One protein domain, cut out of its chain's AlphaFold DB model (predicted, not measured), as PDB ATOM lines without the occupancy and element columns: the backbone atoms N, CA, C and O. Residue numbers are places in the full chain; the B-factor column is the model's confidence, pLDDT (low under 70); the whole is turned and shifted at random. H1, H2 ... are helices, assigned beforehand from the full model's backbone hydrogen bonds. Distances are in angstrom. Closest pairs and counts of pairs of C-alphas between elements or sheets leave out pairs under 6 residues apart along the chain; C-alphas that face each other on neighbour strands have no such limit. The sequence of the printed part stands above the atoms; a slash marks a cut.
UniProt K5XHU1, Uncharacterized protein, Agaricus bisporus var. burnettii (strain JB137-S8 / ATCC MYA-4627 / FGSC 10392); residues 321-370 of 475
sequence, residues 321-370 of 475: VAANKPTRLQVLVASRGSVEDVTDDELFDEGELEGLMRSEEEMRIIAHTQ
ATOM      1  N   VAL A 321     180.703 248.399 202.056       47.69
ATOM      2  CA  VAL A 321     179.253 248.303 202.333       47.69
ATOM      3  C   VAL A 321     178.651 249.539 203.019       47.69
ATOM      4  O   VAL A 321     177.434 249.687 203.012       47.69
ATOM      5  N   ALA A 322     179.442 250.498 203.501       46.94
ATOM      6  CA  ALA A 322     178.899 251.759 204.012       46.94
ATOM      7  C   ALA A 322     179.625 252.944 203.373       46.94
ATOM      8  O   ALA A 322     180.845 253.030 203.421       46.94
ATOM      9  N   ALA A 323     178.872 253.880 202.793       57.09
ATOM     10  CA  ALA A 323     179.389 255.134 202.236       57.09
ATOM     11  C   ALA A 323     179.923 256.114 203.308       57.09
ATOM     12  O   ALA A 323     180.189 257.275 203.003       57.09
ATOM     13  N   ASN A 324     180.073 255.654 204.551       58.62
ATOM     14  CA  ASN A 324     180.490 256.462 205.682       58.62
ATOM     15  C   ASN A 324     182.003 256.334 205.857       58.62
ATOM     16  O   ASN A 324     182.564 255.240 205.761       58.62
ATOM     17  N   LYS A 325     182.662 257.469 206.100       71.25
ATOM     18  CA  LYS A 325     184.072 257.494 206.498       71.25
ATOM     19  C   LYS A 325     184.246 256.607 207.750       71.25
ATOM     20  O   LYS A 325     183.329 256.582 208.572       71.25
ATOM     21  N   PRO A 326     185.361 255.864 207.883       76.50
ATOM     22  CA  PRO A 326     185.613 255.052 209.072       76.50
ATOM     23  C   PRO A 326     185.528 255.930 210.324       76.50
ATOM     24  O   PRO A 326     186.023 257.058 210.308       76.50
ATOM     25  N   THR A 327     184.874 255.429 211.375       77.44
ATOM     26  CA  THR A 327     184.720 256.182 212.628       77.44
ATOM     27  C   THR A 327     186.077 256.366 213.297       77.44
ATOM     28  O   THR A 327     186.979 255.537 213.126       77.44
ATOM     29  N   ARG A 328     186.245 257.440 214.075       80.06
ATOM     30  CA  ARG A 328     187.521 257.741 214.740       80.06
ATOM     31  C   ARG A 328     187.999 256.588 215.621       80.06
ATOM     32  O   ARG A 328     189.169 256.222 215.545       80.06
ATOM     33  N   LEU A 329     187.086 255.924 216.332       81.75
ATOM     34  CA  LEU A 329     187.354 254.691 217.082       81.75
ATOM     35  C   LEU A 329     188.046 253.616 216.230       81.75
ATOM     36  O   LEU A 329     189.027 253.019 216.659       81.75
ATOM     37  N   GLN A 330     187.561 253.370 215.010       83.56
ATOM     38  CA  GLN A 330     188.138 252.354 214.123       83.56
ATOM     39  C   GLN A 330     189.567 252.718 213.709       83.56
ATOM     40  O   GLN A 330     190.418 251.837 213.593       83.56
ATOM     41  N   VAL A 331     189.842 254.011 213.524       87.19
ATOM     42  CA  VAL A 331     191.187 254.522 213.230       87.19
ATOM     43  C   VAL A 331     192.089 254.430 214.466       87.19
ATOM     44  O   VAL A 331     193.232 253.992 214.350       87.19
ATOM     45  N   LEU A 332     191.582 254.778 215.652       83.25
ATOM     46  CA  LEU A 332     192.341 254.757 216.903       83.25
ATOM     47  C   LEU A 332     192.699 253.339 217.339       83.25
ATOM     48  O   LEU A 332     193.874 253.071 217.590       83.25
ATOM     49  N   VAL A 333     191.736 252.415 217.322       86.75
ATOM     50  CA  VAL A 333     191.962 250.990 217.612       86.75
ATOM     51  C   VAL A 333     192.986 250.401 216.644       86.75
ATOM     52  O   VAL A 333     193.880 249.665 217.057       86.75
ATOM     53  N   ALA A 334     192.920 250.775 215.364       84.19
ATOM     54  CA  ALA A 334     193.913 250.353 214.385       84.19
ATOM     55  C   ALA A 334     195.309 250.951 214.632       84.19
ATOM     56  O   ALA A 334     196.307 250.287 214.365       84.19
ATOM     57  N   SER A 335     195.388 252.189 215.122       85.31
ATOM     58  CA  SER A 335     196.662 252.869 215.386       85.31
ATOM     59  C   SER A 335     197.353 252.397 216.668       85.31
ATOM     60  O   SER A 335     198.579 252.307 216.694       85.31
ATOM     61  N   ARG A 336     196.584 252.077 217.717       86.69
ATOM     62  CA  ARG A 336     197.104 251.692 219.041       86.69
ATOM     63  C   ARG A 336     197.183 250.184 219.248       86.69
ATOM     64  O   ARG A 336     197.899 249.727 220.125       86.69
ATOM     65  N   GLY A 337     196.496 249.404 218.416       82.94
ATOM     66  CA  GLY A 337     196.564 247.942 218.437       82.94
ATOM     67  C   GLY A 337     195.750 247.276 219.549       82.94
ATOM     68  O   GLY A 337     195.678 246.050 219.574       82.94
ATOM     69  N   SER A 338     195.103 248.047 220.429       85.31
ATOM     70  CA  SER A 338     194.185 247.551 221.455       85.31
ATOM     71  C   SER A 338     193.061 248.554 221.715       85.31
ATOM     72  O   SER A 338     193.244 249.760 221.567       85.31
ATOM     73  N   VAL A 339     191.892 248.040 222.107       84.81
ATOM     74  CA  VAL A 339     190.738 248.850 222.535       84.81
ATOM     75  C   VAL A 339     190.959 249.411 223.943       84.81
ATOM     76  O   VAL A 339     190.453 250.479 224.256       84.81
ATOM     77  N   GLU A 340     191.748 248.722 224.773       89.75
ATOM     78  CA  GLU A 340     191.995 249.108 226.171       89.75
ATOM     79  C   GLU A 340     192.862 250.374 226.304       89.75
ATOM     80  O   GLU A 340     192.798 251.052 227.324       89.75
ATOM     81  N   ASP A 341     193.625 250.721 225.263       87.25
ATOM     82  CA  ASP A 341     194.501 251.901 225.238       87.25
ATOM     83  C   ASP A 341     193.807 253.164 224.692       87.25
ATOM     84  O   ASP A 341     194.466 254.181 224.465       87.25
ATOM     85  N   VAL A 342     192.497 253.116 224.422       90.38
ATOM     86  CA  VAL A 342     191.704 254.269 223.964       90.38
ATOM     87  C   VAL A 342     190.891 254.789 225.145       90.38
ATOM     88  O   VAL A 342     189.993 254.105 225.629       90.38
ATOM     89  N   THR A 343     191.217 255.986 225.632       89.88
ATOM     90  CA  THR A 343     190.487 256.623 226.740       89.88
ATOM     91  C   THR A 343     189.149 257.187 226.264       89.88
ATOM     92  O   THR A 343     189.043 257.595 225.109       89.88
ATOM     93  N   ASP A 344     188.156 257.276 227.156       86.12
ATOM     94  CA  ASP A 344     186.803 257.769 226.834       86.12
ATOM     95  C   ASP A 344     186.801 259.145 226.145       86.12
ATOM     96  O   ASP A 344     186.047 259.357 225.196       86.12
ATOM     97  N   ASP A 345     187.723 260.032 226.528       87.56
ATOM     98  CA  ASP A 345     187.876 261.372 225.940       87.56
ATOM     99  C   ASP A 345     188.401 261.365 224.486       87.56
ATOM    100  O   ASP A 345     188.376 262.385 223.803       87.56
ATOM    101  N   GLU A 346     188.902 260.229 223.992       87.06
ATOM    102  CA  GLU A 346     189.434 260.085 222.632       87.06
ATOM    103  C   GLU A 346     188.487 259.329 221.694       87.06
ATOM    104  O   GLU A 346     188.726 259.306 220.481       87.06
ATOM    105  N   LEU A 347     187.429 258.707 222.232       84.44
ATOM    106  CA  LEU A 347     186.500 257.875 221.465       84.44
ATOM    107  C   LEU A 347     185.763 258.662 220.373       84.44
ATOM    108  O   LEU A 347     185.490 258.097 219.310       84.44
ATOM    109  N   PHE A 348     185.475 259.941 220.626       86.62
ATOM    110  CA  PHE A 348     184.731 260.829 219.735       86.62
ATOM    111  C   PHE A 348     185.378 262.215 219.706       86.62
ATOM    112  O   PHE A 348     185.817 262.713 220.741       86.62
ATOM    113  N   ASP A 349     185.426 262.850 218.534       85.44
ATOM    114  CA  ASP A 349     185.661 264.297 218.479       85.44
ATOM    115  C   ASP A 349     184.446 265.068 219.017       85.44
ATOM    116  O   ASP A 349     183.317 264.570 219.006       85.44
ATOM    117  N   GLU A 350     184.674 266.308 219.450       82.88
ATOM    118  CA  GLU A 350     183.613 267.230 219.862       82.88
ATOM    119  C   GLU A 350     182.579 267.374 218.723       82.88
ATOM    120  O   GLU A 350     182.900 267.852 217.631       82.88
ATOM    121  N   GLY A 351     181.350 266.884 218.942       80.25
ATOM    122  CA  GLY A 351     180.269 266.861 217.948       80.25
ATOM    123  C   GLY A 351     180.089 265.555 217.148       80.25
ATOM    124  O   GLY A 351     179.086 265.411 216.445       80.25
ATOM    125  N   GLU A 352     181.017 264.586 217.207       85.25
ATOM    126  CA  GLU A 352     180.907 263.322 216.447       85.25
ATOM    127  C   GLU A 352     179.833 262.394 217.034       85.25
ATOM    128  O   GLU A 352     179.045 261.797 216.291       85.25
ATOM    129  N   LEU A 353     179.771 262.291 218.364       86.44
ATOM    130  CA  LEU A 353     178.789 261.456 219.057       86.44
ATOM    131  C   LEU A 353     177.362 261.962 218.810       86.44
ATOM    132  O   LEU A 353     176.445 261.172 218.566       86.44
ATOM    133  N   GLU A 354     177.176 263.281 218.806       87.31
ATOM    134  CA  GLU A 354     175.913 263.933 218.486       87.31
ATOM    135  C   GLU A 354     175.479 263.630 217.054       87.31
ATOM    136  O   GLU A 354     174.306 263.329 216.846       87.31
ATOM    137  N   GLY A 355     176.406 263.634 216.091       84.31
ATOM    138  CA  GLY A 355     176.123 263.285 214.697       84.31
ATOM    139  C   GLY A 355     175.810 261.802 214.468       84.31
ATOM    140  O   GLY A 355     175.148 261.463 213.487       84.31
ATOM    141  N   LEU A 356     176.255 260.907 215.361       82.50
ATOM    142  CA  LEU A 356     175.891 259.486 215.326       82.50
ATOM    143  C   LEU A 356     174.500 259.238 215.928       82.50
ATOM    144  O   LEU A 356     173.764 258.373 215.451       82.50
ATOM    145  N   MET A 357     174.152 259.974 216.984       85.94
ATOM    146  CA  MET A 357     172.892 259.808 217.710       85.94
ATOM    147  C   MET A 357     171.734 260.637 217.152       85.94
ATOM    148  O   MET A 357     170.580 260.267 217.367       85.94
ATOM    149  N   ARG A 358     172.018 261.747 216.465       90.19
ATOM    150  CA  ARG A 358     171.018 262.688 215.953       90.19
ATOM    151  C   ARG A 358     171.176 262.884 214.458       90.19
ATOM    152  O   ARG A 358     172.277 262.906 213.915       90.19
ATOM    153  N   SER A 359     170.049 263.043 213.782       88.69
ATOM    154  CA  SER A 359     170.040 263.365 212.359       88.69
ATOM    155  C   SER A 359     170.578 264.781 212.108       88.69
ATOM    156  O   SER A 359     170.490 265.666 212.960       88.69
ATOM    157  N   GLU A 360     171.113 265.028 210.910       81.81
ATOM    158  CA  GLU A 360     171.619 266.356 210.524       81.81
ATOM    159  C   GLU A 360     170.528 267.444 210.601       81.81
ATOM    160  O   GLU A 360     170.817 268.612 210.851       81.81
ATOM    161  N   GLU A 361     169.260 267.058 210.434       84.19
ATOM    162  CA  GLU A 361     168.109 267.951 210.576       84.19
ATOM    163  C   GLU A 361     167.861 268.333 212.044       84.19
ATOM    164  O   GLU A 361     167.691 269.513 212.346       84.19
ATOM    165  N   GLU A 362     167.950 267.376 212.971       83.94
ATOM    166  CA  GLU A 362     167.868 267.639 214.415       83.94
ATOM    167  C   GLU A 362     169.034 268.498 214.913       83.94
ATOM    168  O   GLU A 362     168.817 269.417 215.701       83.94
ATOM    169  N   MET A 363     170.258 268.265 214.426       84.31
ATOM    170  CA  MET A 363     171.411 269.103 214.780       84.31
ATOM    171  C   MET A 363     171.222 270.560 214.345       84.31
ATOM    172  O   MET A 363     171.577 271.467 215.095       84.31
ATOM    173  N   ARG A 364     170.611 270.810 213.177       81.88
ATOM    174  CA  ARG A 364     170.280 272.178 212.737       81.88
ATOM    175  C   ARG A 364     169.225 272.830 213.622       81.88
ATOM    176  O   ARG A 364     169.319 274.027 213.861       81.88
ATOM    177  N   ILE A 365     168.250 272.067 214.115       83.06
ATOM    178  CA  ILE A 365     167.241 272.576 215.053       83.06
ATOM    179  C   ILE A 365     167.902 272.945 216.384       83.06
ATOM    180  O   ILE A 365     167.653 274.036 216.883       83.06
ATOM    181  N   ILE A 366     168.779 272.087 216.916       82.50
ATOM    182  CA  ILE A 366     169.477 272.329 218.188       82.50
ATOM    183  C   ILE A 366     170.404 273.544 218.086       82.50
ATOM    184  O   ILE A 366     170.326 274.434 218.932       82.50
ATOM    185  N   ALA A 367     171.210 273.623 217.022       82.88
ATOM    186  CA  ALA A 367     172.063 274.779 216.753       82.88
ATOM    187  C   ALA A 367     171.228 276.060 216.625       82.88
ATOM    188  O   ALA A 367     171.555 277.079 217.222       82.88
ATOM    189  N   HIS A 368     170.092 275.982 215.923       80.69
ATOM    190  CA  HIS A 368     169.190 277.116 215.800       80.69
ATOM    191  C   HIS A 368     168.540 277.493 217.128       80.69
ATOM    192  O   HIS A 368     168.237 278.660 217.274       80.69
ATOM    193  N   THR A 369     168.299 276.572 218.070       80.19
ATOM    194  CA  THR A 369     167.729 276.889 219.395       80.19
ATOM    195  C   THR A 369     168.748 277.427 220.397       80.19
ATOM    196  O   THR A 369     168.358 278.193 221.270       80.19
ATOM    197  N   GLN A 370     170.028 277.065 220.275       77.06
ATOM    198  CA  GLN A 370     171.094 277.577 221.146       77.06
ATOM    199  C   GLN A 370     171.438 279.047 220.855       77.06
ATOM    200  O   GLN A 370     171.767 279.778 221.779       77.06
TER     201      GLN A 370
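Overview. This is residues 321 to 370 of the 475 residues of an uncharacterized protein of Agaricus bisporus var. burnettii (strain JB137-S8 / ATCC MYA-4627 / FGSC 10392) (UniProt K5XHU1). Three short helices are strung out loosely in a flat, open chain, with H1 towards one end, H3 at the other and H2 between them. The loop of residues 337 to 351 folds back beside H1 and leads to H2, while residues 321 to 326 stick out as a tail. The printed part has 50 residues, with three named helices in the order H1, H2, H3 and no named strand; the class is all helix. It is loose, with a radius of gyration of the C-alphas of 13.7 A and spans of 40 by 28 by 11 A.

Along the chain. H1, residues 328 to 336, begins at C-alpha 328 (187.521, 257.741, 214.740) and is 12.1 A long. H2, residues 352 to 357, measures 8.8 A. H3, residues 360 to 370, measures 15.5 A and ends at C-alpha 370 (171.094, 277.577, 221.146).

Arrangement. H1 is apart from H2 and from H3. H2 and H3 are close but not clearly touching; their closest C-alphas, of Gly 355 and Met 363, are 7.5 A apart. They run opposite ways at a steep tilt of 69 degrees, only just short of about perpendicular. In H1, H2 and H3 every O i to N i+4 pair is within hydrogen-bond range.

Size, cuts and confidence. The farthest C-alphas, of Gly 337 and Thr 369, are 40.9 A apart. The printed part has no cut. The link from H1 to H2 is long, and that from H2 to H3 is tight. Residues 321 to 324 have pLDDT under 70.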